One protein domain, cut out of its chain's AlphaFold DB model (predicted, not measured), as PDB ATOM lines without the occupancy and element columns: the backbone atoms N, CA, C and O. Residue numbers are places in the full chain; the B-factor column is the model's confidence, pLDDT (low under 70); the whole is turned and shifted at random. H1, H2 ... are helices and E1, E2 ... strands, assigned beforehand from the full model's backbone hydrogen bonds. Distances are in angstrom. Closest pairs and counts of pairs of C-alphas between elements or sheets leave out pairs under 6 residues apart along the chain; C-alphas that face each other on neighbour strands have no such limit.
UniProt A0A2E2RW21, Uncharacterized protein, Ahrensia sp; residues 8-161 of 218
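Overview. This is residues 8 to 161 of the 218 residues of an uncharacterized protein of Ahrensia sp (UniProt A0A2E2RW21). One twisted sheet of seven antiparallel strands forms a wall, with H2 over one face and H1 and H3 only grazing it. On the other side of the sheet from H2, the hairpin of E2 and E3 packs with Ala 48 on E8 and E9, and its tip, residues 39 to 44, sticks out. The 154 printed residues have three named helices and nine named strands, along the chain H1 E1 E2 E3 E4 H2 E5 E6 H3 E7 E8 E9; the sheet's order is E1 E6 E5 E7 E8 E9 E4. The class is mixed, helices and strands, with 76 residues, under half, in named elements. The whole is compact, with a radius of gyration of the C-alphas of 14.8 A and spans of 41 by 40 by 32 A.

Along the chain. Find C-alpha 10 at (1.443, 4.183, -17.469), where H1, residues 10 to 13, begins. E1 follows at 19 to 22, then E2 at 34 to 40, 19.0 A long, and E3 at 43 to 49, 18.4 A. E4 is 55 to 60, 16.7 A. At C-alpha 76, (0.902, -21.960, -8.886), H2 begins and runs 14.1 A to 85. Next come E5, 91 to 95, E6, 102 to 106, and H3, 111 to 120, 13.9 A. E7, 126 to 131, E8, 136 to 141, and E9, 146 to 151, follow; E9 ends at C-alpha 151, (13.890, -24.295, -17.110).

Arrangement. Begin at E1, an edge strand: N 19 is 2.9 A from O 105 of E6. Across the hairpin of E5 and E6, look for N 93 and O 104, 2.8 A. E5 and E7 have N 92 and O 130, 2.8 A. E7, E8 and E9 form a meander, each strand the antiparallel neighbour of the one before, with N 129 and O 138 at 2.8 A and N 139 and O 148 at 2.8 A. E4, the other edge strand, has N 57 2.8 A from O 149 of E9. E6, H3 and E7 make a split strand-helix-strand unit, two strands running the same way with E5 between them; its crossover is right-handed. H2 is on the sheet at a height of 9.4 A, over E8 and only just over E7, with 3 C-alphas; it runs along the strands, only just, at 28 degrees to E8 on the local plane. H2 and H3 are close but not clearly touching, Glu 77 and Phe 111 having the closest C-alphas, 6.4 A. In E2 and E3, N 38 and O 45 are 3.0 A apart. H2 and H3 have every O i to N i+4 pair within hydrogen-bond range; H1 is too short for one.

Size, cuts and confidence. The C-alphas farthest apart are those of Lys 15 and Pro 41, 42.7 A. The printed part has no cut. The links E1 to E2 and E4 to H2 are long. Look for pLDDT under 70 at residues 8 to 16, 22 to 25, 40 to 42, 61 to 68 and 98 to 99.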
ATOM      1  N   HIS A   8      -2.979   7.422 -17.998       44.53
ATOM      2  CA  HIS A   8      -3.316   7.025 -16.626       44.53
ATOM      3  C   HIS A   8      -2.807   5.614 -16.284       44.53
ATOM      4  O   HIS A   8      -2.479   5.345 -15.137       44.53
ATOM      5  N   ARG A   9      -2.699   4.715 -17.269       56.88
ATOM      6  CA  ARG A   9      -2.283   3.317 -17.057       56.88
ATOM      7  C   ARG A   9      -0.761   3.159 -16.993       56.88
ATOM      8  O   ARG A   9      -0.259   2.309 -16.271       56.88
ATOM      9  N   LEU A  10      -0.016   4.067 -17.631       56.22
ATOM     10  CA  LEU A  10       1.443   4.183 -17.469       56.22
ATOM     11  C   LEU A  10       1.861   4.583 -16.035       56.22
ATOM     12  O   LEU A  10       2.998   4.332 -15.629       56.22
ATOM     13  N   GLN A  11       0.957   5.199 -15.258       54.00
ATOM     14  CA  GLN A  11       1.214   5.574 -13.861       54.00
ATOM     15  C   GLN A  11       1.191   4.378 -12.899       54.00
ATOM     16  O   GLN A  11       1.829   4.441 -11.850       54.00
ATOM     17  N   ASP A  12       0.488   3.294 -13.236       57.69
ATOM     18  CA  ASP A  12       0.490   2.077 -12.417       57.69
ATOM     19  C   ASP A  12       1.750   1.246 -12.684       57.69
ATOM     20  O   ASP A  12       2.392   0.794 -11.740       57.69
ATOM     21  N   PHE A  13       2.232   1.204 -13.929       64.38
ATOM     22  CA  PHE A  13       3.529   0.597 -14.254       64.38
ATOM     23  C   PHE A  13       4.713   1.228 -13.522       64.38
ATOM     24  O   PHE A  13       5.601   0.526 -13.046       64.38
ATOM     25  N   THR A  14       4.704   2.552 -13.357       59.62
ATOM     26  CA  THR A  14       5.781   3.260 -12.651       59.62
ATOM     27  C   THR A  14       5.826   2.968 -11.149       59.62
ATOM     28  O   THR A  14       6.871   3.174 -10.542       59.62
ATOM     29  N   LYS A  15       4.746   2.455 -10.539       62.09
ATOM     30  CA  LYS A  15       4.747   2.019  -9.128       62.09
ATOM     31  C   LYS A  15       5.368   0.634  -8.932       62.09
ATOM     32  O   LYS A  15       5.789   0.327  -7.821       62.09
ATOM     33  N   HIS A  16       5.422  -0.172  -9.991       66.56
ATOM     34  CA  HIS A  16       5.928  -1.547  -9.970       66.56
ATOM     35  C   HIS A  16       7.277  -1.703 -10.693       66.56
ATOM     36  O   HIS A  16       7.726  -2.823 -10.899       66.56
ATOM     37  N   ASP A  17       7.931  -0.594 -11.065       72.44
ATOM     38  CA  ASP A  17       9.153  -0.570 -11.889       72.44
ATOM     39  C   ASP A  17       8.989  -1.252 -13.264       72.44
ATOM     40  O   ASP A  17       9.952  -1.723 -13.872       72.44
ATOM     41  N   TRP A  18       7.760  -1.284 -13.783       80.88
ATOM     42  CA  TRP A  18       7.439  -1.872 -15.078       80.88
ATOM     43  C   TRP A  18       7.667  -0.860 -16.194       80.88
ATOM     44  O   TRP A  18       7.255   0.300 -16.125       80.88
ATOM     45  N   GLN A  19       8.329  -1.311 -17.251       79.94
ATOM     46  CA  GLN A  19       8.655  -0.499 -18.415       79.94
ATOM     47  C   GLN A  19       8.149  -1.200 -19.665       79.94
ATOM     48  O   GLN A  19       8.547  -2.325 -19.942       79.94
ATOM     49  N   VAL A  20       7.303  -0.533 -20.449       78.06
ATOM     50  CA  VAL A  20       6.914  -1.053 -21.764       78.06
ATOM     51  C   VAL A  20       8.152  -1.047 -22.664       78.06
ATOM     52  O   VAL A  20       8.768  -0.002 -22.871       78.06
ATOM     53  N   VAL A  21       8.537  -2.223 -23.154       72.19
ATOM     54  CA  VAL A  21       9.690  -2.429 -24.048       72.19
ATOM     55  C   VAL A  21       9.251  -2.378 -25.505       72.19
ATOM     56  O   VAL A  21       9.986  -1.873 -26.350       72.19
ATOM     57  N   SER A  22       8.056  -2.894 -25.783       67.12
ATOM     58  CA  SER A  22       7.414  -2.881 -27.092       67.12
ATOM     59  C   SER A  22       5.905  -3.040 -26.917       67.12
ATOM     60  O   SER A  22       5.466  -3.812 -26.067       67.12
ATOM     61  N   ASP A  23       5.116  -2.310 -27.695       63.88
ATOM     62  CA  ASP A  23       3.652  -2.404 -27.760       63.88
ATOM     63  C   ASP A  23       3.155  -2.980 -29.099       63.88
ATOM     64  O   ASP A  23       1.951  -2.978 -29.363       63.88
ATOM     65  N   GLU A  24       4.076  -3.469 -29.944       61.50
ATOM     66  CA  GLU A  24       3.755  -3.964 -31.290       61.50
ATOM     67  C   GLU A  24       4.551  -5.216 -31.731       61.50
ATOM     68  O   GLU A  24       4.214  -5.802 -32.760       61.50
ATOM     69  N   ASN A  25       5.584  -5.673 -31.000       69.00
ATOM     70  CA  ASN A  25       6.330  -6.894 -31.362       69.00
ATOM     71  C   ASN A  25       6.800  -7.738 -30.164       69.00
ATOM     72  O   ASN A  25       6.939  -7.259 -29.041       69.00
ATOM     73  N   LEU A  26       7.073  -9.017 -30.437       78.38
ATOM     74  CA  LEU A  26       7.466 -10.028 -29.448       78.38
ATOM     75  C   LEU A  26       8.923 -10.506 -29.620       78.38
ATOM     76  O   LEU A  26       9.330 -11.511 -29.039       78.38
ATOM     77  N   ASP A  27       9.743  -9.763 -30.372       81.56
ATOM     78  CA  ASP A  27      11.129 -10.134 -30.710       81.56
ATOM     79  C   ASP A  27      12.009 -10.386 -29.471       81.56
ATOM     80  O   ASP A  27      12.927 -11.203 -29.511       81.56
ATOM     81  N   ALA A  28      11.722  -9.711 -28.353       79.50
ATOM     82  CA  ALA A  28      12.443  -9.889 -27.091       79.50
ATOM     83  C   ALA A  28      12.114 -11.217 -26.378       79.50
ATOM     84  O   ALA A  28      12.876 -11.658 -25.520       79.50
ATOM     85  N   ILE A  29      10.992 -11.849 -26.727       84.12
ATOM     86  CA  ILE A  29      10.485 -13.080 -26.110       84.12
ATOM     87  C   ILE A  29      10.850 -14.306 -26.944       84.12
ATOM     88  O   ILE A  29      11.118 -15.360 -26.379       84.12
ATOM     89  N   TRP A  30      10.915 -14.172 -28.274       78.75
ATOM     90  CA  TRP A  30      11.125 -15.286 -29.215       78.75
ATOM     91  C   TRP A  30      12.323 -16.194 -28.913       78.75
ATOM     92  O   TRP A  30      12.206 -17.398 -29.126       78.75
ATOM     93  N   PRO A  31      13.466 -15.698 -28.398       83.44
ATOM     94  CA  PRO A  31      14.574 -16.580 -28.029       83.44
ATOM     95  C   PRO A  31      14.263 -17.531 -26.862       83.44
ATOM     96  O   PRO A  31      14.994 -18.496 -26.654       83.44
ATOM     97  N   TYR A  32      13.213 -17.241 -26.093       82.56
ATOM     98  CA  TYR A  32      12.842 -17.907 -24.843       82.56
ATOM     99  C   TYR A  32      11.444 -18.518 -24.896       82.56
ATOM    100  O   TYR A  32      10.911 -18.896 -23.860       82.56
ATOM    101  N   LEU A  33      10.816 -18.548 -26.070       80.12
ATOM    102  CA  LEU A  33       9.485 -19.098 -26.237       80.12
ATOM    103  C   LEU A  33       9.311 -19.574 -27.670       80.12
ATOM    104  O   LEU A  33       9.458 -18.798 -28.614       80.12
ATOM    105  N   GLU A  34       8.950 -20.838 -27.834       82.62
ATOM    106  CA  GLU A  34       8.597 -21.366 -29.141       82.62
ATOM    107  C   GLU A  34       7.085 -21.259 -29.341       82.62
ATOM    108  O   GLU A  34       6.328 -22.136 -28.931       82.62
ATOM    109  N   LEU A  35       6.636 -20.173 -29.974       80.25
ATOM    110  CA  LEU A  35       5.233 -20.049 -30.355       80.25
ATOM    111  C   LEU A  35       4.911 -20.871 -31.594       80.25
ATOM    112  O   LEU A  35       5.650 -20.878 -32.587       80.25
ATOM    113  N   LYS A  36       3.757 -21.522 -31.545       81.12
ATOM    114  CA  LYS A  36       3.201 -22.305 -32.637       81.12
ATOM    115  C   LYS A  36       1.736 -21.979 -32.820       81.12
ATOM    116  O   LYS A  36       1.042 -21.566 -31.899       81.12
ATOM    117  N   THR A  37       1.282 -22.224 -34.034       79.56
ATOM    118  CA  THR A  37      -0.127 -22.218 -34.385       79.56
ATOM    119  C   THR A  37      -0.554 -23.641 -34.683       79.56
ATOM    120  O   THR A  37       0.171 -24.385 -35.351       79.56
ATOM    121  N   THR A  38      -1.734 -24.015 -34.218       76.31
ATOM    122  CA  THR A  38      -2.363 -25.292 -34.553       76.31
ATOM    123  C   THR A  38      -3.809 -25.067 -34.981       76.31
ATOM    124  O   THR A  38      -4.409 -24.033 -34.684       76.31
ATOM    125  N   GLN A  39      -4.348 -26.007 -35.754       76.56
ATOM    126  CA  GLN A  39      -5.676 -25.925 -36.354       76.56
ATOM    127  C   GLN A  39      -6.569 -27.001 -35.740       76.56
ATOM    128  O   GLN A  39      -6.328 -28.191 -35.931       76.56
ATOM    129  N   PHE A  40      -7.630 -26.575 -35.058       66.50
ATOM    130  CA  PHE A  40      -8.625 -27.463 -34.457       66.50
ATOM    131  C   PHE A  40     -10.050 -27.034 -34.830       66.50
ATOM    132  O   PHE A  40     -10.268 -25.918 -35.312       66.50
ATOM    133  N   PRO A  41     -11.067 -27.892 -34.616       62.62
ATOM    134  CA  PRO A  41     -12.458 -27.486 -34.767       62.62
ATOM    135  C   PRO A  41     -12.760 -26.247 -33.908       62.62
ATOM    136  O   PRO A  41     -12.736 -26.312 -32.684       62.62
ATOM    137  N   GLY A  42     -13.034 -25.112 -34.554       63.41
ATOM    138  CA  GLY A  42     -13.288 -23.831 -33.883       63.41
ATOM    139  C   GLY A  42     -12.355 -22.697 -34.308       63.41
ATOM    140  O   GLY A  42     -12.777 -21.547 -34.235       63.41
ATOM    141  N   GLY A  43     -11.161 -22.994 -34.838       71.50
ATOM    142  CA  GLY A  43     -10.246 -21.964 -35.339       71.50
ATOM    143  C   GLY A  43      -8.765 -22.338 -35.284       71.50
ATOM    144  O   GLY A  43      -8.392 -23.481 -35.014       71.50
ATOM    145  N   GLU A  44      -7.936 -21.333 -35.567       77.00
ATOM    146  CA  GLU A  44      -6.495 -21.365 -35.322       77.00
ATOM    147  C   GLU A  44      -6.228 -20.959 -33.874       77.00
ATOM    148  O   GLU A  44      -6.732 -19.926 -33.437       77.00
ATOM    149  N   TYR A  45      -5.424 -21.745 -33.165       76.00
ATOM    150  CA  TYR A  45      -5.010 -21.460 -31.794       76.00
ATOM    151  C   TYR A  45      -3.511 -21.179 -31.764       76.00
ATOM    152  O   TYR A  45      -2.722 -21.917 -32.366       76.00
ATOM    153  N   LEU A  46      -3.128 -20.112 -31.068       77.38
ATOM    154  CA  LEU A  46      -1.741 -19.772 -30.768       77.38
ATOM    155  C   LEU A  46      -1.377 -20.368 -29.412       77.38
ATOM    156  O   LEU A  46      -2.132 -20.203 -28.465       77.38
ATOM    157  N   PHE A  47      -0.228 -21.030 -29.318       79.62
ATOM    158  CA  PHE A  47       0.225 -21.668 -28.085       79.62
ATOM    159  C   PHE A  47       1.754 -21.665 -27.992       79.62
ATOM    160  O   PHE A  47       2.447 -21.479 -29.000       79.62
ATOM    161  N   ALA A  48       2.298 -21.903 -26.798       80.81
ATOM    162  CA  ALA A  48       3.733 -22.115 -26.615       80.81
ATOM    163  C   ALA A  48       4.087 -23.593 -26.474       80.81
ATOM    164  O   ALA A  48       3.426 -24.334 -25.739       80.81
ATOM    165  N   ARG A  49       5.178 -23.995 -27.132       79.62
ATOM    166  CA  ARG A  49       5.776 -25.324 -27.000       79.62
ATOM    167  C   ARG A  49       6.918 -25.369 -25.986       79.62
ATOM    168  O   ARG A  49       7.591 -24.355 -25.778       79.62
ATOM    169  N   PRO A  50       7.154 -26.560 -25.400       81.06
ATOM    170  CA  PRO A  50       8.365 -26.900 -24.668       81.06
ATOM    171  C   PRO A  50       9.629 -26.413 -25.376       81.06
ATOM    172  O   PRO A  50       9.798 -26.614 -26.578       81.06
ATOM    173  N   ILE A  51      10.541 -25.792 -24.628       81.31
ATOM    174  CA  ILE A  51      11.814 -25.325 -25.183       81.31
ATOM    175  C   ILE A  51      12.788 -26.497 -25.214       81.31
ATOM    176  O   ILE A  51      13.079 -27.117 -24.185       81.31
ATOM    177  N   ALA A  52      13.333 -26.781 -26.396       78.69
ATOM    178  CA  ALA A  52      14.307 -27.848 -26.572       78.69
ATOM    179  C   ALA A  52      15.520 -27.677 -25.637       78.69
ATOM    180  O   ALA A  52      16.136 -26.612 -25.566       78.69
ATOM    181  N   GLY A  53      15.888 -28.756 -24.939       81.19
ATOM    182  CA  GLY A  53      17.027 -28.775 -24.014       81.19
ATOM    183  C   GLY A  53      16.732 -28.236 -22.610       81.19
ATOM    184  O   GLY A  53      17.632 -28.245 -21.770       81.19
ATOM    185  N   GLN A  54      15.500 -27.805 -22.336       88.12
ATOM    186  CA  GLN A  54      15.028 -27.479 -20.991       88.12
ATOM    187  C   GLN A  54      14.159 -28.603 -20.424       88.12
ATOM    188  O   GLN A  54      13.629 -29.432 -21.162       88.12
ATOM    189  N   ARG A  55      14.008 -28.621 -19.098       87.75
ATOM    190  CA  ARG A  55      13.011 -29.452 -18.423       87.75
ATOM    191  C   ARG A  55      11.687 -28.701 -18.401       87.75
ATOM    192  O   ARG A  55      11.639 -27.579 -17.893       87.75
ATOM    193  N   ASN A  56      10.644 -29.329 -18.937       86.81
ATOM    194  CA  ASN A  56       9.333 -28.731 -19.169       86.81
ATOM    195  C   ASN A  56       8.290 -29.382 -18.270       86.81
ATOM    196  O   ASN A  56       8.244 -30.608 -18.182       86.81
ATOM    197  N   HIS A  57       7.504 -28.546 -17.599       84.50
ATOM    198  CA  HIS A  57       6.418 -28.961 -16.725       84.50
ATOM    199  C   HIS A  57       5.092 -28.415 -17.247       84.50
ATOM    200  O   HIS A  57       4.982 -27.208 -17.478       84.50
ATOM    201  N   LEU A  58       4.107 -29.290 -17.423       81.75
ATOM    202  CA  LEU A  58       2.729 -28.939 -17.741       81.75
ATOM    203  C   LEU A  58       1.907 -28.918 -16.460       81.75
ATOM    204  O   LEU A  58       1.746 -29.928 -15.780       81.75
ATOM    205  N   ILE A  59       1.342 -27.759 -16.158       79.31
ATOM    206  CA  ILE A  59       0.479 -27.574 -15.002       79.31
ATOM    207  C   ILE A  59      -0.896 -27.230 -15.522       79.31
ATOM    208  O   ILE A  59      -1.072 -26.322 -16.337       79.31
ATOM    209  N   TRP A  60      -1.882 -27.960 -15.030       72.94
ATOM    210  CA  TRP A  60      -3.253 -27.648 -15.345       72.94
ATOM    211  C   TRP A  60      -3.734 -26.494 -14.499       72.94
ATOM    212  O   TRP A  60      -3.615 -26.533 -13.276       72.94
ATOM    213  N   GLY A  61      -4.297 -25.487 -15.142       60.50
ATOM    214  CA  GLY A  61      -5.045 -24.482 -14.424       60.50
ATOM    215  C   GLY A  61      -6.393 -24.359 -15.078       60.50
ATOM    216  O   GLY A  61      -6.492 -23.845 -16.186       60.50
ATOM    217  N   GLY A  62      -7.428 -24.846 -14.394       55.50
ATOM    218  CA  GLY A  62      -8.794 -24.546 -14.809       55.50
ATOM    219  C   GLY A  62      -8.966 -23.030 -14.915       55.50
ATOM    220  O   GLY A  62      -8.276 -22.310 -14.191       55.50
ATOM    221  N   SER A  63      -9.851 -22.562 -15.811       50.09
ATOM    222  CA  SER A  63     -10.193 -21.143 -16.028       50.09
ATOM    223  C   SER A  63      -9.862 -20.277 -14.801       50.09
ATOM    224  O   SER A  63     -10.630 -20.280 -13.828       50.09
ATOM    225  N   TYR A  64      -8.732 -19.551 -14.831       52.22
ATOM    226  CA  TYR A  64      -8.122 -18.849 -13.679       52.22
ATOM    227  C   TYR A  64      -8.991 -17.714 -13.099       52.22
ATOM    228  O   TYR A  64      -8.587 -16.986 -12.199       52.22
ATOM    229  N   SER A  65     -10.245 -17.613 -13.532       43.75
ATOM    230  CA  SER A  65     -11.298 -16.730 -13.034       43.75
ATOM    231  C   SER A  65     -11.686 -16.871 -11.546       43.75
ATOM    232  O   SER A  65     -12.667 -16.249 -11.129       43.75
ATOM    233  N   ARG A  66     -11.005 -17.676 -10.713       47.16
ATOM    234  CA  ARG A  66     -11.352 -17.816  -9.282       47.16
ATOM    235  C   ARG A  66     -10.127 -17.990  -8.390       47.16
ATOM    236  O   ARG A  66      -9.480 -19.027  -8.412       47.16
ATOM    237  N   GLU A  67      -9.934 -16.989  -7.538       50.91
ATOM    238  CA  GLU A  67      -8.918 -16.694  -6.510       50.91
ATOM    239  C   GLU A  67      -8.318 -17.831  -5.635       50.91
ATOM    240  O   GLU A  67      -7.658 -17.516  -4.654       50.91
ATOM    241  N   ASN A  68      -8.512 -19.133  -5.892       57.50
ATOM    242  CA  ASN A  68      -8.079 -20.200  -4.970       57.50
ATOM    243  C   ASN A  68      -7.700 -21.546  -5.636       57.50
ATOM    244  O   ASN A  68      -7.859 -22.590  -4.998       57.50
ATOM    245  N   TYR A  69      -7.240 -21.585  -6.895       70.25
ATOM    246  CA  TYR A  69      -6.753 -22.856  -7.452       70.25
ATOM    247  C   TYR A  69      -5.424 -23.249  -6.792       70.25
ATOM    248  O   TYR A  69      -4.421 -22.546  -6.900       70.25
ATOM    249  N   THR A  70      -5.428 -24.373  -6.076       77.50
ATOM    250  CA  THR A  70      -4.241 -24.893  -5.390       77.50
ATOM    251  C   THR A  70      -4.110 -26.388  -5.607       77.50
ATOM    252  O   THR A  70      -5.100 -27.112  -5.482       77.50
ATOM    253  N   ILE A  71      -2.882 -26.854  -5.801       78.50
ATOM    254  CA  ILE A  71      -2.533 -28.276  -5.818       78.50
ATOM    255  C   ILE A  71      -1.762 -28.552  -4.527       78.50
ATOM    256  O   ILE A  71      -0.772 -27.887  -4.238       78.50
ATOM    257  N   ASN A  72      -2.261 -29.465  -3.688       81.50
ATOM    258  CA  ASN A  72      -1.694 -29.751  -2.360       81.50
ATOM    259  C   ASN A  72      -1.482 -28.508  -1.470       81.50
ATOM    260  O   ASN A  72      -0.547 -28.440  -0.673       81.50
ATOM    261  N   GLY A  73      -2.369 -27.514  -1.588       82.44
ATOM    262  CA  GLY A  73      -2.285 -26.257  -0.836       82.44
ATOM    263  C   GLY A  73      -1.220 -25.280  -1.345       82.44
ATOM    264  O   GLY A  73      -1.016 -24.242  -0.720       82.44
ATOM    265  N   VAL A  74      -0.563 -25.584  -2.469       82.88
ATOM    266  CA  VAL A  74       0.352 -24.680  -3.171       82.88
ATOM    267  C   VAL A  74      -0.397 -24.006  -4.312       82.88
ATOM    268  O   VAL A  74      -1.024 -24.668  -5.140       82.88
ATOM    269  N   ARG A  75      -0.322 -22.677  -4.353       82.12
ATOM    270  CA  ARG A  75      -0.817 -21.866  -5.460       82.12
ATOM    271  C   ARG A  75       0.280 -21.710  -6.514       82.12
ATOM    272  O   ARG A  75       1.428 -21.415  -6.172       82.12
ATOM    273  N   ILE A  76      -0.064 -21.937  -7.779       79.44
ATOM    274  CA  ILE A  76       0.902 -21.960  -8.886       79.44
ATOM    275  C   ILE A  76       1.512 -20.575  -9.095       79.44
ATOM    276  O   ILE A  76       2.730 -20.453  -9.221       79.44
ATOM    277  N   GLU A  77       0.688 -19.533  -9.047       81.25
ATOM    278  CA  GLU A  77       1.110 -18.142  -9.202       81.25
ATOM    279  C   GLU A  77       2.130 -17.756  -8.128       81.25
ATOM    280  O   GLU A  77       3.216 -17.286  -8.462       81.25
ATOM    281  N   ASP A  78       1.852 -18.069  -6.858       83.75
ATOM    282  CA  ASP A  78       2.762 -17.791  -5.744       83.75
ATOM    283  C   ASP A  78       4.100 -18.538  -5.909       83.75
ATOM    284  O   ASP A  78       5.173 -17.992  -5.641       83.75
ATOM    285  N   ALA A  79       4.072 -19.803  -6.347       85.12
ATOM    286  CA  ALA A  79       5.286 -20.589  -6.581       85.12
ATOM    287  C   ALA A  79       6.159 -19.971  -7.688       85.12
ATOM    288  O   ALA A  79       7.384 -19.879  -7.549       85.12
ATOM    289  N   ILE A  80       5.528 -19.489  -8.759       85.81
ATOM    290  CA  ILE A  80       6.201 -18.848  -9.891       85.81
ATOM    291  C   ILE A  80       6.724 -17.460  -9.525       85.81
ATOM    292  O   ILE A  80       7.885 -17.163  -9.809       85.81
ATOM    293  N   GLU A  81       5.937 -16.634  -8.836       87.38
ATOM    294  CA  GLU A  81       6.381 -15.333  -8.323       87.38
ATOM    295  C   GLU A  81       7.591 -15.473  -7.399       87.38
ATOM    296  O   GLU A  81       8.583 -14.754  -7.558       87.38
ATOM    297  N   ASN A  82       7.553 -16.434  -6.470       87.88
ATOM    298  CA  ASN A  82       8.676 -16.717  -5.579       87.88
ATOM    299  C   ASN A  82       9.912 -17.167  -6.363       87.88
ATOM    300  O   ASN A  82      11.028 -16.723  -6.074       87.88
ATOM    301  N   LYS A  83       9.726 -18.020  -7.379       89.44
ATOM    302  CA  LYS A  83      10.822 -18.486  -8.232       89.44
ATOM    303  C   LYS A  83      11.463 -17.338  -9.006       89.44
ATOM    304  O   LYS A  83      12.688 -17.224  -9.009       89.44
ATOM    305  N   LEU A  84      10.650 -16.486  -9.623       88.69
ATOM    306  CA  LEU A  84      11.105 -15.329 -10.393       88.69
ATOM    307  C   LEU A  84      11.737 -14.255  -9.496       88.69
ATOM    308  O   LEU A  84      12.723 -13.638  -9.881       88.69
ATOM    309  N   SER A  85      11.240 -14.082  -8.272       86.75
ATOM    310  CA  SER A  85      11.816 -13.152  -7.289       86.75
ATOM    311  C   SER A  85      13.172 -13.608  -6.743       86.75
ATOM    312  O   SER A  85      13.935 -12.791  -6.229       86.75
ATOM    313  N   ALA A  86      13.477 -14.906  -6.824       88.19
ATOM    314  CA  ALA A  86      14.737 -15.474  -6.353       88.19
ATOM    315  C   ALA A  86      15.872 -15.395  -7.388       88.19
ATOM    316  O   ALA A  86      17.034 -15.613  -7.029       88.19
ATOM    317  N   VAL A  87      15.567 -15.113  -8.659       87.75
ATOM    318  CA  VAL A  87      16.578 -15.001  -9.715       87.75
ATOM    319  C   VAL A  87      17.028 -13.554  -9.904       87.75
ATOM    320  O   VAL A  87      16.258 -12.610  -9.757       87.75
ATOM    321  N   ASN A  88      18.306 -13.373 -10.236       85.50
ATOM    322  CA  ASN A  88      18.851 -12.056 -10.551       85.50
ATOM    323  C   ASN A  88      18.689 -11.772 -12.047       85.50
ATOM    324  O   ASN A  88      19.120 -12.575 -12.879       85.50
ATOM    325  N   GLY A  89      18.171 -10.594 -12.390       86.75
ATOM    326  CA  GLY A  89      18.122 -10.123 -13.771       86.75
ATOM    327  C   GLY A  89      16.823  -9.414 -14.113       86.75
ATOM    328  O   GLY A  89      16.006  -9.118 -13.244       86.75
ATOM    329  N   GLU A  90      16.671  -9.112 -15.398       90.88
ATOM    330  CA  GLU A  90      15.393  -8.654 -15.928       90.88
ATOM    331  C   GLU A  90      14.434  -9.832 -16.116       90.88
ATOM    332  O   GLU A  90      14.841 -10.963 -16.384       90.88
ATOM    333  N   ILE A  91      13.151  -9.527 -15.998       91.81
ATOM    334  CA  ILE A  91      12.025 -10.381 -16.332       91.81
ATOM    335  C   ILE A  91      11.259  -9.649 -17.431       91.81
ATOM    336  O   ILE A  91      11.003  -8.443 -17.324       91.81
ATOM    337  N   LEU A  92      10.901 -10.367 -18.489       91.62
ATOM    338  CA  LEU A  92      10.039  -9.859 -19.543       91.62
ATOM    339  C   LEU A  92       8.668 -10.521 -19.409       91.62
ATOM    340  O   LEU A  92       8.570 -11.744 -19.361       91.62
ATOM    341  N   LEU A  93       7.625  -9.704 -19.341       89.88
ATOM    342  CA  LEU A  93       6.228 -10.118 -19.353       89.88
ATOM    343  C   LEU A  93       5.679  -9.799 -20.730       89.88
ATOM    344  O   LEU A  93       5.889  -8.696 -21.233       89.88
ATOM    345  N   ALA A  94       4.977 -10.734 -21.336       88.25
ATOM    346  CA  ALA A  94       4.394 -10.551 -22.641       88.25
ATOM    347  C   ALA A  94       2.956 -11.017 -22.640       88.25
ATOM    348  O   ALA A  94       2.649 -12.124 -22.203       88.25
ATOM    349  N   ASN A  95       2.081 -10.175 -23.167       87.31
ATOM    350  CA  ASN A  95       0.790 -10.631 -23.621       87.31
ATOM    351  C   ASN A  95       0.898 -10.990 -25.104       87.31
ATOM    352  O   ASN A  95       1.477 -10.231 -25.889       87.31
ATOM    353  N   LEU A  96       0.354 -12.143 -25.471       82.56
ATOM    354  CA  LEU A  96       0.539 -12.733 -26.792       82.56
ATOM    355  C   LEU A  96      -0.631 -12.457 -27.745       82.56
ATOM    356  O   LEU A  96      -0.641 -13.000 -28.844       82.56
ATOM    357  N   SER A  97      -1.570 -11.578 -27.368       75.38
ATOM    358  CA  SER A  97      -2.706 -11.188 -28.215       75.38
ATOM    359  C   SER A  97      -2.227 -10.636 -29.559       75.38
ATOM    360  O   SER A  97      -1.662  -9.541 -29.639       75.38
ATOM    361  N   ILE A  98      -2.507 -11.337 -30.652       68.94
ATOM    362  CA  ILE A  98      -2.211 -10.861 -32.007       68.94
ATOM    363  C   ILE A  98      -3.449 -10.122 -32.544       68.94
ATOM    364  O   ILE A  98      -4.562 -10.632 -32.445       68.94
ATOM    365  N   PRO A  99      -3.314  -8.913 -33.130       67.31
ATOM    366  CA  PRO A  99      -2.081  -8.279 -33.606       67.31
ATOM    367  C   PRO A  99      -1.464  -7.236 -32.662       67.31
ATOM    368  O   PRO A  99      -0.606  -6.486 -33.110       67.31
ATOM    369  N   ASN A 100      -1.911  -7.121 -31.409       75.06
ATOM    370  CA  ASN A 100      -1.462  -6.053 -30.508       75.06
ATOM    371  C   ASN A 100      -0.758  -6.636 -29.274       75.06
ATOM    372  O   ASN A 100      -1.292  -6.504 -28.169       75.06
ATOM    373  N   PRO A 101       0.398  -7.300 -29.439       81.38
ATOM    374  CA  PRO A 101       1.128  -7.813 -28.296       81.38
ATOM    375  C   PRO A 101       1.687  -6.657 -27.469       81.38
ATOM    376  O   PRO A 101       1.949  -5.574 -27.983       81.38
ATOM    377  N   ILE A 102       1.932  -6.898 -26.187       83.94
ATOM    378  CA  ILE A 102       2.661  -5.953 -25.339       83.94
ATOM    379  C   ILE A 102       3.748  -6.699 -24.588       83.94
ATOM    380  O   ILE A 102       3.497  -7.767 -24.039       83.94
ATOM    381  N   VAL A 103       4.942  -6.111 -24.551       86.75
ATOM    382  CA  VAL A 103       6.087  -6.596 -23.786       86.75
ATOM    383  C   VAL A 103       6.465  -5.567 -22.733       86.75
ATOM    384  O   VAL A 103       6.746  -4.403 -23.031       86.75
ATOM    385  N   ILE A 104       6.518  -6.020 -21.491       87.06
ATOM    386  CA  ILE A 104       6.924  -5.262 -20.320       87.06
ATOM    387  C   ILE A 104       8.226  -5.841 -19.788       87.06
ATOM    388  O   ILE A 104       8.369  -7.047 -19.648       87.06
ATOM    389  N   ARG A 105       9.167  -4.973 -19.440       88.94
ATOM    390  CA  ARG A 105      10.357  -5.295 -18.658       88.94
ATOM    391  C   ARG A 105      10.117  -4.919 -17.210       88.94
ATOM    392  O   ARG A 105       9.635  -3.826 -16.920       88.94
ATOM    393  N   THR A 106      10.544  -5.796 -16.318       88.56
ATOM    394  CA  THR A 106      10.548  -5.577 -14.876       88.56
ATOM    395  C   THR A 106      11.721  -6.312 -14.225       88.56
ATOM    396  O   THR A 106      12.377  -7.135 -14.854       88.56
ATOM    397  N   CYS A 107      12.019  -6.014 -12.964       84.62
ATOM    398  CA  CYS A 107      12.886  -6.833 -12.109       84.62
ATOM    399  C   CYS A 107      12.096  -7.619 -11.050       84.62
ATOM    400  O   CYS A 107      12.683  -8.357 -10.262       84.62
ATOM    401  N   LYS A 108      10.770  -7.439 -11.010       84.19
ATOM    402  CA  LYS A 108       9.846  -8.115 -10.099       84.19
ATOM    403  C   LYS A 108       8.542  -8.434 -10.806       84.19
ATOM    404  O   LYS A 108       7.959  -7.569 -11.466       84.19
ATOM    405  N   PHE A 109       8.084  -9.659 -10.628       85.31
ATOM    406  CA  PHE A 109       6.808 -10.110 -11.148       85.31
ATOM    407  C   PHE A 109       5.780 -10.199 -10.018       85.31
ATOM    408  O   PHE A 109       6.109 -10.651  -8.926       85.31
ATOM    409  N   ASP A 110       4.570  -9.739 -10.312       83.88
ATOM    410  CA  ASP A 110       3.380  -9.836  -9.471       83.88
ATOM    411  C   ASP A 110       2.233 -10.225 -10.412       83.88
ATOM    412  O   ASP A 110       1.910  -9.492 -11.357       83.88
ATOM    413  N   PHE A 111       1.692 -11.422 -10.211       81.00
ATOM    414  CA  PHE A 111       0.701 -12.027 -11.085       81.00
ATOM    415  C   PHE A 111      -0.632 -11.297 -10.987       81.00
ATOM    416  O   PHE A 111      -1.278 -11.101 -12.014       81.00
ATOM    417  N   ALA A 112      -1.026 -10.843  -9.793       79.06
ATOM    418  CA  ALA A 112      -2.278 -10.114  -9.603       79.06
ATOM    419  C   ALA A 112      -2.258  -8.791 -10.376       79.06
ATOM    420  O   ALA A 112      -3.174  -8.503 -11.142       79.06
ATOM    421  N   VAL A 113      -1.159  -8.037 -10.273       80.19
ATOM    422  CA  VAL A 113      -0.992  -6.778 -11.017       80.19
ATOM    423  C   VAL A 113      -0.992  -7.017 -12.530       80.19
ATOM    424  O   VAL A 113      -1.543  -6.218 -13.291       80.19
ATOM    425  N   TRP A 114      -0.375  -8.109 -12.990       82.12
ATOM    426  CA  TRP A 114      -0.312  -8.438 -14.416       82.12
ATOM    427  C   TRP A 114      -1.674  -8.878 -14.954       82.12
ATOM    428  O   TRP A 114      -2.092  -8.409 -16.014       82.12
ATOM    429  N   SER A 115      -2.383  -9.720 -14.204       78.50
ATOM    430  CA  SER A 115      -3.732 -10.185 -14.525       78.50
ATOM    431  C   SER A 115      -4.720  -9.017 -14.593       78.50
ATOM    432  O   SER A 115      -5.364  -8.837 -15.629       78.50
ATOM    433  N   ASP A 116      -4.728  -8.141 -13.580       77.62
ATOM    434  CA  ASP A 116      -5.542  -6.917 -13.561       77.62
ATOM    435  C   ASP A 116      -5.241  -6.027 -14.775       77.62
ATOM    436  O   ASP A 116      -6.142  -5.453 -15.395       77.62
ATOM    437  N   PHE A 117      -3.961  -5.908 -15.145       78.38
ATOM    438  CA  PHE A 117      -3.558  -5.152 -16.322       78.38
ATOM    439  C   PHE A 117      -4.107  -5.771 -17.617       78.38
ATOM    440  O   PHE A 117      -4.677  -5.045 -18.440       78.38
ATOM    441  N   VAL A 118      -3.948  -7.079 -17.818       78.56
ATOM    442  CA  VAL A 118      -4.421  -7.793 -19.017       78.56
ATOM    443  C   VAL A 118      -5.942  -7.667 -19.151       78.56
ATOM    444  O   VAL A 118      -6.426  -7.222 -20.201       78.56
ATOM    445  N   GLU A 119      -6.683  -7.926 -18.070       77.94
ATOM    446  CA  GLU A 119      -8.146  -7.833 -18.038       77.94
ATOM    447  C   GLU A 119      -8.627  -6.399 -18.307       77.94
ATOM    448  O   GLU A 119      -9.432  -6.156 -19.214       77.94
ATOM    449  N   ALA A 120      -8.077  -5.406 -17.599       76.50
ATOM    450  CA  ALA A 120      -8.495  -4.010 -17.741       76.50
ATOM    451  C   ALA A 120      -8.243  -3.434 -19.149       76.50
ATOM    452  O   ALA A 120      -8.832  -2.405 -19.520       76.50
ATOM    453  N   ASN A 121      -7.346  -4.045 -19.928       74.44
ATOM    454  CA  ASN A 121      -7.018  -3.651 -21.299       74.44
ATOM    455  C   ASN A 121      -7.670  -4.543 -22.369       74.44
ATOM    456  O   ASN A 121      -7.464  -4.283 -23.560       74.44
ATOM    457  N   ALA A 122      -8.503  -5.510 -21.967       76.38
ATOM    458  CA  ALA A 122      -9.161  -6.460 -22.863       76.38
ATOM    459  C   ALA A 122      -8.160  -7.135 -23.815       76.38
ATOM    460  O   ALA A 122      -8.378  -7.175 -25.035       76.38
ATOM    461  N   TYR A 123      -7.020  -7.541 -23.256       76.31
ATOM    462  CA  TYR A 123      -6.103  -8.463 -23.907       76.31
ATOM    463  C   TYR A 123      -6.587  -9.898 -23.678       76.31
ATOM    464  O   TYR A 123      -7.216 -10.185 -22.658       76.31
ATOM    465  N   ASP A 124      -6.274 -10.782 -24.617       75.56
ATOM    466  CA  ASP A 124      -6.490 -12.218 -24.475       75.56
ATOM    467  C   ASP A 124      -5.619 -12.730 -23.325       75.56
ATOM    468  O   ASP A 124      -4.500 -12.250 -23.123       75.56
ATOM    469  N   GLN A 125      -6.093 -13.708 -22.560       76.25
ATOM    470  CA  GLN A 125      -5.362 -14.226 -21.401       76.25
ATOM    471  C   GLN A 125      -4.293 -15.261 -21.800       76.25
ATOM    472  O   GLN A 125      -4.147 -16.314 -21.185       76.25
ATOM    473  N   GLN A 126      -3.524 -14.938 -22.841       83.06
ATOM    474  CA  GLN A 126      -2.330 -15.663 -23.261       83.06
ATOM    475  C   GLN A 126      -1.096 -14.859 -22.868       83.06
ATOM    476  O   GLN A 126      -0.874 -13.733 -23.333       83.06
ATOM    477  N   MET A 127      -0.300 -15.421 -21.966       86.38
ATOM    478  CA  MET A 127       0.743 -14.696 -21.257       86.38
ATOM    479  C   MET A 127       2.043 -15.494 -21.270       86.38
ATOM    480  O   MET A 127       2.053 -16.688 -20.995       86.38
ATOM    481  N   ALA A 128       3.156 -14.822 -21.544       89.06
ATOM    482  CA  ALA A 128       4.493 -15.370 -21.376       89.06
ATOM    483  C   ALA A 128       5.291 -14.524 -20.389       89.06
ATOM    484  O   ALA A 128       5.258 -13.298 -20.423       89.06
ATOM    485  N   ILE A 129       6.033 -15.188 -19.518       90.31
ATOM    486  CA  ILE A 129       6.908 -14.581 -18.528       90.31
ATOM    487  C   ILE A 129       8.258 -15.255 -18.677       90.31
ATOM    488  O   ILE A 129       8.376 -16.465 -18.509       90.31
ATOM    489  N   VAL A 130       9.289 -14.489 -19.003       91.44
ATOM    490  CA  VAL A 130      10.628 -15.033 -19.224       91.44
ATOM    491  C   VAL A 130      11.625 -14.311 -18.333       91.44
ATOM    492  O   VAL A 130      11.579 -13.091 -18.196       91.44
ATOM    493  N   ALA A 131      12.535 -15.069 -17.730       92.19
ATOM    494  CA  ALA A 131      13.717 -14.555 -17.050       92.19
ATOM    495  C   ALA A 131      14.949 -14.959 -17.880       92.19
ATOM    496  O   ALA A 131      15.520 -16.032 -17.654       92.19
ATOM    497  N   PRO A 132      15.356 -14.130 -18.865       89.38
ATOM    498  CA  PRO A 132      16.374 -14.466 -19.861       89.38
ATOM    499  C   PRO A 132      17.685 -15.000 -19.290       89.38
ATOM    500  O   PRO A 132      18.219 -16.001 -19.761       89.38
ATOM    501  N   THR A 133      18.206 -14.336 -18.257       89.19
ATOM    502  CA  THR A 133      19.497 -14.665 -17.636       89.19
ATOM    503  C   THR A 133      19.449 -15.925 -16.786       89.19
ATOM    504  O   THR A 133      20.492 -16.521 -16.544       89.19
ATOM    505  N   ALA A 134      18.257 -16.317 -16.336       89.44
ATOM    506  CA  ALA A 134      18.018 -17.536 -15.575       89.44
ATOM    507  C   ALA A 134      17.612 -18.714 -16.477       89.44
ATOM    508  O   ALA A 134      17.499 -19.841 -16.010       89.44
ATOM    509  N   GLY A 135      17.340 -18.476 -17.766       88.50
ATOM    510  CA  GLY A 135      16.830 -19.519 -18.657       88.50
ATOM    511  C   GLY A 135      15.527 -20.140 -18.145       88.50
ATOM    512  O   GLY A 135      15.344 -21.350 -18.258       88.50
ATOM    513  N   ILE A 136      14.662 -19.324 -17.536       91.19
ATOM    514  CA  ILE A 136      13.331 -19.723 -17.073       91.19
ATOM    515  C   ILE A 136      12.299 -19.081 -17.991       91.19
ATOM    516  O   ILE A 136      12.349 -17.870 -18.230       91.19
ATOM    517  N   SER A 137      11.335 -19.871 -18.444       90.56
ATOM    518  CA  SER A 137      10.140 -19.375 -19.115       90.56
ATOM    519  C   SER A 137       8.899 -19.997 -18.500       90.56
ATOM    520  O   SER A 137       8.852 -21.182 -18.178       90.56
ATOM    521  N   PHE A 138       7.879 -19.177 -18.363       89.56
ATOM    522  CA  PHE A 138       6.555 -19.558 -17.939       89.56
ATOM    523  C   PHE A 138       5.578 -19.059 -18.990       89.56
ATOM    524  O   PHE A 138       5.669 -17.923 -19.449       89.56
ATOM    525  N   PHE A 139       4.646 -19.910 -19.371       88.19
ATOM    526  CA  PHE A 139       3.600 -19.588 -20.313       88.19
ATOM    527  C   PHE A 139       2.272 -20.016 -19.722       88.19
ATOM    528  O   PHE A 139       2.172 -21.082 -19.124       88.19
ATOM    529  N   PHE A 140       1.269 -19.177 -19.906       84.19
ATOM    530  CA  PHE A 140      -0.095 -19.433 -19.509       84.19
ATOM    531  C   PHE A 140      -1.020 -19.154 -20.686       84.19
ATOM    532  O   PHE A 140      -0.904 -18.115 -21.339       84.19
ATOM    533  N   ASP A 141      -1.948 -20.074 -20.911       81.00
ATOM    534  CA  ASP A 141      -3.000 -19.954 -21.908       81.00
ATOM    535  C   ASP A 141      -4.330 -20.327 -21.271       81.00
ATOM    536  O   ASP A 141      -4.549 -21.479 -20.890       81.00
ATOM    537  N   GLU A 142      -5.207 -19.334 -21.127       76.56
ATOM    538  CA  GLU A 142      -6.548 -19.549 -20.591       76.56
ATOM    539  C   GLU A 142      -7.448 -20.320 -21.565       76.56
ATOM    540  O   GLU A 142      -8.276 -21.108 -21.119       76.56
ATOM    541  N   GLU A 143      -7.293 -20.147 -22.883       74.06
ATOM    542  CA  GLU A 143      -8.153 -20.826 -23.865       74.06
ATOM    543  C   GLU A 143      -7.909 -22.335 -23.867       74.06
ATOM    544  O   GLU A 143      -8.842 -23.139 -23.952       74.06
ATOM    545  N   LEU A 144      -6.638 -22.716 -23.746       72.56
ATOM    546  CA  LEU A 144      -6.205 -24.104 -23.643       72.56
ATOM    547  C   LEU A 144      -6.081 -24.575 -22.182       72.56
ATOM    548  O   LEU A 144      -5.770 -25.744 -21.955       72.56
ATOM    549  N   GLU A 145      -6.372 -23.699 -21.212       74.06
ATOM    550  CA  GLU A 145      -6.367 -23.925 -19.757       74.06
ATOM    551  C   GLU A 145      -5.105 -24.648 -19.251       74.06
ATOM    552  O   GLU A 145      -5.163 -25.574 -18.436       74.06
ATOM    553  N   TYR A 146      -3.936 -24.241 -19.748       78.12
ATOM    554  CA  TYR A 146      -2.670 -24.828 -19.327       78.12
ATOM    555  C   TYR A 146      -1.622 -23.781 -19.000       78.12
ATOM    556  O   TYR A 146      -1.630 -22.637 -19.459       78.12
ATOM    557  N   VAL A 147      -0.676 -24.237 -18.198       82.44
ATOM    558  CA  VAL A 147       0.561 -23.551 -17.911       82.44
ATOM    559  C   VAL A 147       1.714 -24.445 -18.332       82.44
ATOM    560  O   VAL A 147       1.741 -25.635 -18.023       82.44
ATOM    561  N   LEU A 148       2.694 -23.854 -19.000       86.19
ATOM    562  CA  LEU A 148       3.968 -24.483 -19.304       86.19
ATOM    563  C   LEU A 148       5.071 -23.754 -18.548       86.19
ATOM    564  O   LEU A 148       5.254 -22.548 -18.699       86.19
ATOM    565  N   TYR A 149       5.837 -24.500 -17.764       88.75
ATOM    566  CA  TYR A 149       7.004 -23.993 -17.063       88.75
ATOM    567  C   TYR A 149       8.262 -24.726 -17.536       88.75
ATOM    568  O   TYR A 149       8.424 -25.927 -17.311       88.75
ATOM    569  N   SER A 150       9.176 -23.994 -18.167       90.44
ATOM    570  CA  SER A 150      10.424 -24.517 -18.724       90.44
ATOM    571  C   SER A 150      11.632 -23.907 -18.023       90.44
ATOM    572  O   SER A 150      11.643 -22.719 -17.676       90.44
ATOM    573  N   ARG A 151      12.654 -24.733 -17.772       91.44
ATOM    574  CA  ARG A 151      13.890 -24.295 -17.110       91.44
ATOM    575  C   ARG A 151      15.112 -25.140 -17.439       91.44
ATOM    576  O   ARG A 151      15.009 -26.320 -17.778       91.44
ATOM    577  N   VAL A 152      16.287 -24.590 -17.152       88.62
ATOM    578  CA  VAL A 152      17.520 -25.373 -16.986       88.62
ATOM    579  C   VAL A 152      17.501 -26.070 -15.618       88.62
ATOM    580  O   VAL A 152      17.791 -25.458 -14.591       88.62
ATOM    581  N   GLU A 153      17.142 -27.356 -15.584       86.31
ATOM    582  CA  GLU A 153      16.892 -28.111 -14.339       86.31
ATOM    583  C   GLU A 153      18.056 -28.069 -13.340       86.31
ATOM    584  O   GLU A 153      17.843 -27.922 -12.136       86.31
ATOM    585  N   THR A 154      19.290 -28.182 -13.834       87.50
ATOM    586  CA  THR A 154      20.496 -28.226 -12.996       87.50
ATOM    587  C   THR A 154      20.728 -26.937 -12.214       87.50
ATOM    588  O   THR A 154      21.365 -26.963 -11.164       87.50
ATOM    589  N   GLU A 155      20.227 -25.814 -12.722       88.81
ATOM    590  CA  GLU A 155      20.363 -24.489 -12.108       88.81
ATOM    591  C   GLU A 155      19.096 -24.106 -11.340       88.81
ATOM    592  O   GLU A 155      19.136 -23.452 -10.293       88.81
ATOM    593  N   HIS A 156      17.953 -24.568 -11.839       89.50
ATOM    594  CA  HIS A 156      16.645 -24.242 -11.324       89.50
ATOM    595  C   HIS A 156      15.843 -25.528 -11.111       89.50
ATOM    596  O   HIS A 156      15.219 -26.028 -12.045       89.50
ATOM    597  N   PRO A 157      15.782 -26.045  -9.870       86.19
ATOM    598  CA  PRO A 157      14.927 -27.180  -9.562       86.19
ATOM    599  C   PRO A 157      13.449 -26.795  -9.662       86.19
ATOM    600  O   PRO A 157      13.101 -25.617  -9.841       86.19
ATOM    601  N   ASP A 158      12.609 -27.821  -9.548       82.88
ATOM    602  CA  ASP A 158      11.154 -27.715  -9.513       82.88
ATOM    603  C   ASP A 158      10.690 -26.604  -8.548       82.88
ATOM    604  O   ASP A 158      11.122 -26.590  -7.389       82.88
ATOM    605  N   PRO A 159       9.900 -25.621  -9.017       80.38
ATOM    606  CA  PRO A 159       9.406 -24.533  -8.193       80.38
ATOM    607  C   PRO A 159       8.203 -24.946  -7.339       80.38
ATOM    608  O   PRO A 159       7.802 -24.132  -6.515       80.38
ATOM    609  N   PHE A 160       7.643 -26.150  -7.513       84.31
ATOM    610  CA  PHE A 160       6.433 -26.626  -6.839       84.31
ATOM    611  C   PHE A 160       6.784 -27.612  -5.715       84.31
ATOM    612  O   PHE A 160       6.932 -28.815  -5.941       84.31
ATOM    613  N   PRO A 161       6.955 -27.149  -4.463       78.69
ATOM    614  CA  PRO A 161       7.443 -28.011  -3.401       78.69
ATOM    615  C   PRO A 161       6.386 -29.056  -3.042       78.69
ATOM    616  O   PRO A 161       5.291 -28.711  -2.609       78.69
TER     617      PRO A 161